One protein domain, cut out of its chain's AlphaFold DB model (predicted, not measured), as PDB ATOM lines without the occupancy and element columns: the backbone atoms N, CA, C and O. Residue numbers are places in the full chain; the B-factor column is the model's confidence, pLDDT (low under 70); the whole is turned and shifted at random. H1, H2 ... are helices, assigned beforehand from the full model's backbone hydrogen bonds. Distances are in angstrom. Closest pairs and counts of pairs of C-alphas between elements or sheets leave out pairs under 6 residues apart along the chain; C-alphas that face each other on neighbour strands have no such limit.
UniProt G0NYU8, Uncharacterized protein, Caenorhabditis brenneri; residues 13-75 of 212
ATOM      1  N   VAL A  13     159.405 153.854 244.204       87.69
ATOM      2  CA  VAL A  13     158.345 153.068 244.879       87.69
ATOM      3  C   VAL A  13     158.199 151.681 244.249       87.69
ATOM      4  O   VAL A  13     158.016 150.682 244.942       87.69
ATOM      5  N   VAL A  14     158.295 151.605 242.918       89.31
ATOM      6  CA  VAL A  14     158.214 150.334 242.192       89.31
ATOM      7  C   VAL A  14     159.461 149.494 242.452       89.31
ATOM      8  O   VAL A  14     159.340 148.295 242.696       89.31
ATOM      9  N   LEU A  15     160.648 150.106 242.441       88.88
ATOM     10  CA  LEU A  15     161.894 149.406 242.758       88.88
ATOM     11  C   LEU A  15     161.891 148.833 244.178       88.88
ATOM     12  O   LEU A  15     162.227 147.664 244.336       88.88
ATOM     13  N   ASP A  16     161.459 149.601 245.180       85.94
ATOM     14  CA  ASP A  16     161.368 149.129 246.567       85.94
ATOM     15  C   ASP A  16     160.374 147.971 246.714       85.94
ATOM     16  O   ASP A  16     160.646 147.001 247.421       85.94
ATOM     17  N   TYR A  17     159.248 148.013 245.995       88.25
ATOM     18  CA  TYR A  17     158.290 146.907 245.964       88.25
ATOM     19  C   TYR A  17     158.902 145.614 245.397       88.25
ATOM     20  O   TYR A  17     158.698 144.533 245.954       88.25
ATOM     21  N   TRP A  18     159.653 145.705 244.293       87.56
ATOM     22  CA  TRP A  18     160.302 144.538 243.686       87.56
ATOM     23  C   TRP A  18     161.474 144.029 244.522       87.56
ATOM     24  O   TRP A  18     161.589 142.819 244.709       87.56
ATOM     25  N   ALA A  19     162.295 144.931 245.061       86.94
ATOM     26  CA  ALA A  19     163.380 144.588 245.976       86.94
ATOM     27  C   ALA A  19     162.838 143.884 247.231       86.94
ATOM     28  O   ALA A  19     163.374 142.859 247.647       86.94
ATOM     29  N   GLY A  20     161.712 144.357 247.775       85.44
ATOM     30  CA  GLY A  20     161.052 143.756 248.933       85.44
ATOM     31  C   GLY A  20     160.450 142.365 248.690       85.44
ATOM     32  O   GLY A  20     160.286 141.593 249.639       85.44
ATOM     33  N   LYS A  21     160.101 142.035 247.438       85.81
ATOM     34  CA  LYS A  21     159.489 140.751 247.042       85.81
ATOM     35  C   LYS A  21     160.459 139.744 246.432       85.81
ATOM     36  O   LYS A  21     160.033 138.642 246.083       85.81
ATOM     37  N   ASP A  22     161.728 140.099 246.289       84.31
ATOM     38  CA  ASP A  22     162.741 139.185 245.778       84.31
ATOM     39  C   ASP A  22     162.952 138.005 246.749       84.31
ATOM     40  O   ASP A  22     162.999 138.176 247.964       84.31
ATOM     41  N   ALA A  23     163.089 136.789 246.219       79.00
ATOM     42  CA  ALA A  23     163.237 135.578 247.029       79.00
ATOM     43  C   ALA A  23     164.618 135.471 247.698       79.00
ATOM     44  O   ALA A  23     164.757 134.798 248.714       79.00
ATOM     45  N   ASN A  24     165.635 136.115 247.115       77.69
ATOM     46  CA  ASN A  24     167.021 136.045 247.589       77.69
ATOM     47  C   ASN A  24     167.536 137.381 248.152       77.69
ATOM     48  O   ASN A  24     168.731 137.480 248.423       77.69
ATOM     49  N   CYS A  25     166.673 138.401 248.273       83.00
ATOM     50  CA  CYS A  25     167.037 139.775 248.647       83.00
ATOM     51  C   CYS A  25     168.312 140.285 247.938       83.00
ATOM     52  O   CYS A  25     169.146 140.957 248.544       83.00
ATOM     53  N   ALA A  26     168.519 139.905 246.671       80.31
ATOM     54  CA  ALA A  26     169.754 140.206 245.947       80.31
ATOM     55  C   ALA A  26     169.703 141.597 245.300       80.31
ATOM     56  O   ALA A  26     170.738 142.205 245.029       80.31
ATOM     57  N   LEU A  27     168.489 142.085 245.040       79.88
ATOM     58  CA  LEU A  27     168.219 143.425 244.538       79.88
ATOM     59  C   LEU A  27     168.171 144.420 245.699       79.88
ATOM     60  O   LEU A  27     167.389 144.257 246.631       79.88
ATOM     61  N   MET A  28     168.975 145.476 245.605       81.19
ATOM     62  CA  MET A  28     169.001 146.567 246.577       81.19
ATOM     63  C   MET A  28     168.843 147.897 245.852       81.19
ATOM     64  O   MET A  28     169.476 148.130 244.818       81.19
ATOM     65  N   THR A  29     168.014 148.785 246.395       82.62
ATOM     66  CA  THR A  29     167.915 150.167 245.925       82.62
ATOM     67  C   THR A  29     169.085 150.972 246.498       82.62
ATOM     68  O   THR A  29     169.374 150.925 247.693       82.62
ATOM     69  N   VAL A  30     169.833 151.667 245.633       80.38
ATOM     70  CA  VAL A  30     171.051 152.406 246.012       80.38
ATOM     71  C   VAL A  30     170.884 153.886 245.686       80.38
ATOM     72  O   VAL A  30     170.495 154.246 244.576       80.38
ATOM     73  N   GLY A  31     171.250 154.752 246.634       76.81
ATOM     74  CA  GLY A  31     171.296 156.202 246.444       76.81
ATOM     75  C   GLY A  31     170.070 156.951 246.969       76.81
ATOM     76  O   GLY A  31     169.199 156.397 247.633       76.81
ATOM     77  N   LYS A  32     170.041 158.263 246.712       75.75
ATOM     78  CA  LYS A  32     168.949 159.157 247.116       75.75
ATOM     79  C   LYS A  32     167.958 159.320 245.965       75.75
ATOM     80  O   LYS A  32     168.362 159.485 244.818       75.75
ATOM     81  N   TRP A  33     166.675 159.357 246.306       78.44
ATOM     82  CA  TRP A  33     165.570 159.691 245.412       78.44
ATOM     83  C   TRP A  33     165.870 161.003 244.675       78.44
ATOM     84  O   TRP A  33     165.998 162.058 245.300       78.44
ATOM     85  N   ALA A  34     166.022 160.929 243.351       69.31
ATOM     86  CA  ALA A  34     166.368 162.081 242.516       69.31
ATOM     87  C   ALA A  34     165.239 163.124 242.457       69.31
ATOM     88  O   ALA A  34     165.494 164.304 242.237       69.31
ATOM     89  N   SER A  35     163.994 162.699 242.684       72.88
ATOM     90  CA  SER A  35     162.822 163.567 242.747       72.88
ATOM     91  C   SER A  35     161.803 162.994 243.728       72.88
ATOM     92  O   SER A  35     161.561 161.790 243.740       72.88
ATOM     93  N   MET A  36     161.216 163.853 244.564       75.00
ATOM     94  CA  MET A  36     160.259 163.468 245.607       75.00
ATOM     95  C   MET A  36     158.825 163.790 245.159       75.00
ATOM     96  O   MET A  36     158.101 164.554 245.794       75.00
ATOM     97  N   THR A  37     158.438 163.262 243.998       83.12
ATOM     98  CA  THR A  37     157.095 163.434 243.425       83.12
ATOM     99  C   THR A  37     156.142 162.362 243.945       83.12
ATOM    100  O   THR A  37     156.466 161.180 243.901       83.12
ATOM    101  N   GLY A  38     154.960 162.767 244.413       84.19
ATOM    102  CA  GLY A  38     153.897 161.845 244.826       84.19
ATOM    103  C   GLY A  38     152.912 161.519 243.699       84.19
ATOM    104  O   GLY A  38     152.719 162.310 242.775       84.19
ATOM    105  N   TYR A  39     152.247 160.369 243.810       88.81
ATOM    106  CA  TYR A  39     151.134 159.980 242.941       88.81
ATOM    107  C   TYR A  39     149.865 160.782 243.272       88.81
ATOM    108  O   TYR A  39     149.566 161.028 244.441       88.81
ATOM    109  N   GLY A  40     149.096 161.176 242.251       90.94
ATOM    110  CA  GLY A  40     147.871 161.967 242.407       90.94
ATOM    111  C   GLY A  40     146.736 161.496 241.500       90.94
ATOM    112  O   GLY A  40     146.967 160.870 240.467       90.94
ATOM    113  N   ILE A  41     145.500 161.814 241.886       91.81
ATOM    114  CA  ILE A  41     144.284 161.489 241.128       91.81
ATOM    115  C   ILE A  41     143.789 162.767 240.443       91.81
ATOM    116  O   ILE A  41     143.581 163.788 241.098       91.81
ATOM    117  N   GLY A  42     143.614 162.715 239.122       92.94
ATOM    118  CA  GLY A  42     143.152 163.846 238.316       92.94
ATOM    119  C   GLY A  42     141.658 163.782 237.999       92.94
ATOM    120  O   GLY A  42     141.124 162.717 237.700       92.94
ATOM    121  N   PHE A  43     141.001 164.942 238.001       93.50
ATOM    122  CA  PHE A  43     139.608 165.124 237.578       93.50
ATOM    123  C   PHE A  43     139.529 166.184 236.465       93.50
ATOM    124  O   PHE A  43     140.418 167.039 236.383       93.50
ATOM    125  N   PRO A  44     138.487 166.176 235.609       92.94
ATOM    126  CA  PRO A  44     138.286 167.236 234.624       92.94
ATOM    127  C   PRO A  44     138.140 168.609 235.299       92.94
ATOM    128  O   PRO A  44     137.690 168.725 236.444       92.94
ATOM    129  N   LYS A  45     138.520 169.670 234.578       88.31
ATOM    130  CA  LYS A  45     138.425 171.049 235.082       88.31
ATOM    131  C   LYS A  45     136.975 171.362 235.483       88.31
ATOM    132  O   LYS A  45     136.054 171.042 234.740       88.31
ATOM    133  N   ASN A  46     136.797 172.002 236.642       87.31
ATOM    134  CA  ASN A  46     135.499 172.359 237.240       87.31
ATOM    135  C   ASN A  46     134.604 171.171 237.653       87.31
ATOM    136  O   ASN A  46     133.385 171.321 237.718       87.31
ATOM    137  N   SER A  47     135.173 169.997 237.959       90.88
ATOM    138  CA  SER A  47     134.370 168.893 238.498       90.88
ATOM    139  C   SER A  47     133.897 169.184 239.939       90.88
ATOM    140  O   SER A  47     134.714 169.574 240.779       90.88
ATOM    141  N   PRO A  48     132.613 168.948 240.275       89.62
ATOM    142  CA  PRO A  48     132.110 169.103 241.644       89.62
ATOM    143  C   PRO A  48     132.659 168.033 242.606       89.62
ATOM    144  O   PRO A  48     132.604 168.200 243.822       89.62
ATOM    145  N   HIS A  49     133.214 166.936 242.080       90.75
ATOM    146  CA  HIS A  49     133.705 165.806 242.872       90.75
ATOM    147  C   HIS A  49     135.123 166.002 243.411       90.75
ATOM    148  O   HIS A  49     135.482 165.368 244.401       90.75
ATOM    149  N   THR A  50     135.915 166.904 242.820       93.25
ATOM    150  CA  THR A  50     137.307 167.138 243.234       93.25
ATOM    151  C   THR A  50     137.398 167.533 244.711       93.25
ATOM    152  O   THR A  50     138.221 166.994 245.448       93.25
ATOM    153  N   ALA A  51     136.524 168.441 245.166       90.94
ATOM    154  CA  ALA A  51     136.511 168.904 246.555       90.94
ATOM    155  C   ALA A  51     136.110 167.788 247.533       90.94
ATOM    156  O   ALA A  51     136.715 167.642 248.595       90.94
ATOM    157  N   LEU A  52     135.127 166.972 247.144       93.88
ATOM    158  CA  LEU A  52     134.634 165.861 247.951       93.88
ATOM    159  C   LEU A  52     135.702 164.770 248.118       93.88
ATOM    160  O   LEU A  52     135.975 164.340 249.236       93.88
ATOM    161  N   VAL A  53     136.348 164.354 247.024       94.50
ATOM    162  CA  VAL A  53     137.403 163.328 247.051       94.50
ATOM    163  C   VAL A  53     138.612 163.804 247.849       94.50
ATOM    164  O   VAL A  53     139.139 163.047 248.659       94.50
ATOM    165  N   ASN A  54     139.014 165.067 247.685       93.19
ATOM    166  CA  ASN A  54     140.114 165.632 248.459       93.19
ATOM    167  C   ASN A  54     139.813 165.625 249.968       93.19
ATOM    168  O   ASN A  54     140.675 165.271 250.768       93.19
ATOM    169  N   HIS A  55     138.575 165.949 250.363       95.25
ATOM    170  CA  HIS A  55     138.166 165.902 251.766       95.25
ATOM    171  C   HIS A  55     138.268 164.486 252.355       95.25
ATOM    172  O   HIS A  55     138.851 164.308 253.426       95.25
ATOM    173  N   TYR A  56     137.775 163.470 251.642       95.38
ATOM    174  CA  TYR A  56     137.897 162.079 252.087       95.38
ATOM    175  C   TYR A  56     139.351 161.600 252.125       95.38
ATOM    176  O   TYR A  56     139.737 160.925 253.077       95.38
ATOM    177  N   MET A  57     140.178 161.980 251.148       94.00
ATOM    178  CA  MET A  57     141.603 161.628 251.120       94.00
ATOM    179  C   MET A  57     142.327 162.141 252.371       94.00
ATOM    180  O   MET A  57     143.043 161.387 253.029       94.00
ATOM    181  N   LEU A  58     142.079 163.400 252.747       94.00
ATOM    182  CA  LEU A  58     142.611 163.991 253.976       94.00
ATOM    183  C   LEU A  58     142.094 163.264 255.225       94.00
ATOM    184  O   LEU A  58     142.858 163.013 256.155       94.00
ATOM    185  N   GLN A  59     140.818 162.872 255.241       96.62
ATOM    186  CA  GLN A  59     140.245 162.115 256.351       96.62
ATOM    187  C   GLN A  59     140.910 160.736 256.512       96.62
ATOM    188  O   GLN A  59     141.178 160.319 257.640       96.62
ATOM    189  N   TYR A  60     141.201 160.031 255.417       95.50
ATOM    190  CA  TYR A  60     141.902 158.745 255.468       95.50
ATOM    191  C   TYR A  60     143.370 158.887 255.887       95.50
ATOM    192  O   TYR A  60     143.878 158.027 256.607       95.50
ATOM    193  N   GLN A  61     144.038 159.975 255.487       94.00
ATOM    194  CA  GLN A  61     145.386 160.300 255.964       94.00
ATOM    195  C   GLN A  61     145.399 160.533 257.477       94.00
ATOM    196  O   GLN A  61     146.207 159.933 258.179       94.00
ATOM    197  N   GLN A  62     144.464 161.335 258.000       95.75
ATOM    198  CA  GLN A  62     144.360 161.611 259.440       95.75
ATOM    199  C   GLN A  62     144.032 160.364 260.271       95.75
ATOM    200  O   GLN A  62     144.487 160.243 261.404       95.75
ATOM    201  N   LYS A  63     143.249 159.431 259.717       96.12
ATOM    202  CA  LYS A  63     142.933 158.146 260.363       96.12
ATOM    203  C   LYS A  63     144.075 157.124 260.300       96.12
ATOM    204  O   LYS A  63     144.003 156.114 260.998       96.12
ATOM    205  N   GLY A  64     145.094 157.358 259.466       95.25
ATOM    206  CA  GLY A  64     146.194 156.418 259.230       95.25
ATOM    207  C   GLY A  64     145.810 155.206 258.372       95.25
ATOM    208  O   GLY A  64     146.561 154.236 258.298       95.25
ATOM    209  N   ASP A  65     144.653 155.225 257.706       94.94
ATOM    210  CA  ASP A  65     144.200 154.088 256.892       94.94
ATOM    211  C   ASP A  65     145.072 153.901 255.640       94.94
ATOM    212  O   ASP A  65     145.310 152.770 255.216       94.94
ATOM    213  N   LEU A  66     145.614 154.997 255.087       92.12
ATOM    214  CA  LEU A  66     146.584 154.934 253.987       92.12
ATOM    215  C   LEU A  66     147.871 154.227 254.405       92.12
ATOM    216  O   LEU A  66     148.390 153.422 253.640       92.12
ATOM    217  N   GLU A  67     148.367 154.499 255.611       91.50
ATOM    218  CA  GLU A  67     149.588 153.878 256.129       91.50
ATOM    219  C   GLU A  67     149.387 152.373 256.327       91.50
ATOM    220  O   GLU A  67     150.231 151.571 255.942       91.50
ATOM    221  N   ARG A  68     148.219 151.957 256.833       93.44
ATOM    222  CA  ARG A  68     147.863 150.531 256.931       93.44
ATOM    223  C   ARG A  68     147.837 149.857 255.565       93.44
ATOM    224  O   ARG A  68     148.339 148.745 255.425       93.44
ATOM    225  N   LEU A  69     147.255 150.519 254.566       92.56
ATOM    226  CA  LEU A  69     147.184 149.991 253.208       92.56
ATOM    227  C   LEU A  69     148.585 149.888 252.591       92.56
ATOM    228  O   LEU A  69     148.934 148.856 252.025       92.56
ATOM    229  N   GLN A  70     149.411 150.917 252.766       88.44
ATOM    230  CA  GLN A  70     150.810 150.903 252.356       88.44
ATOM    231  C   GLN A  70     151.560 149.745 253.021       88.44
ATOM    232  O   GLN A  70     152.173 148.939 252.328       88.44
ATOM    233  N   ASN A  71     151.441 149.591 254.337       87.50
ATOM    234  CA  ASN A  71     152.133 148.538 255.071       87.50
ATOM    235  C   ASN A  71     151.654 147.132 254.690       87.50
ATOM    236  O   ASN A  71     152.416 146.180 254.812       87.50
ATOM    237  N   PHE A  72     150.415 146.982 254.231       89.38
ATOM    238  CA  PHE A  72     149.889 145.693 253.796       89.38
ATOM    239  C   PHE A  72     150.326 145.325 252.370       89.38
ATOM    240  O   PHE A  72     150.643 144.168 252.104       89.38
ATOM    241  N   TRP A  73     150.333 146.291 251.444       87.06
ATOM    242  CA  TRP A  73     150.583 146.024 250.022       87.06
ATOM    243  C   TRP A  73     152.035 146.245 249.584       87.06
ATOM    244  O   TRP A  73     152.496 145.549 248.676       87.06
ATOM    245  N   LEU A  74     152.736 147.211 250.185       83.88
ATOM    246  CA  LEU A  74     154.099 147.607 249.809       83.88
ATOM    247  C   LEU A  74     155.182 147.010 250.715       83.88
ATOM    248  O   LEU A  74     156.328 146.938 250.280       83.88
ATOM    249  N   THR A  75     154.862 146.554 251.931       80.19
ATOM    250  CA  THR A  75     155.862 145.896 252.789       80.19
ATOM    251  C   THR A  75     156.230 144.529 252.219       80.19
ATOM    252  O   THR A  75     155.386 143.639 252.099       80.19
TER     253      THR A  75
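What this domain is: This is residues 13 to 75 of the 212 residues of an uncharacterized protein of Caenorhabditis brenneri (UniProt G0NYU8). An open, elongated loop with few contacts: from H1 near one end, the bare stretch of residues 22 to 48 runs the length of the domain, and H2 and H3, meeting at a corner, lead back toward H1. The 63 printed residues hold three named helices, H1, H2 and H3 in chain order, and no named strand; the class is all helix. The whole is only just extended, close to loose, with a radius of gyration of the C-alphas of 16.1 A and spans of 48 by 25 by 17 A.

Where its parts are: H1, residues 13 to 21, begins at C-alpha 13 (158.345, 153.068, 244.879). H2, residues 49 to 63, is 21.2 A long. H3, residues 65 to 73, ends at C-alpha 73 (150.583, 146.024, 250.022).

How they stand to each other: H1 is apart from H2 and H3. H2 and H3 are close but not clearly touching, about perpendicular at 77 degrees; their closest C-alphas, Tyr 60 and Leu 66, are 6.2 A apart. In H1, H2 and H3 every O i to N i+4 pair is within hydrogen-bond range.

The domain as a whole: The C-alphas farthest apart, Asn 24 and Asn 46, are 49.2 A apart. The printed part has no cut. The link H1 to H2 is long. Residue 34 is under pLDDT 70.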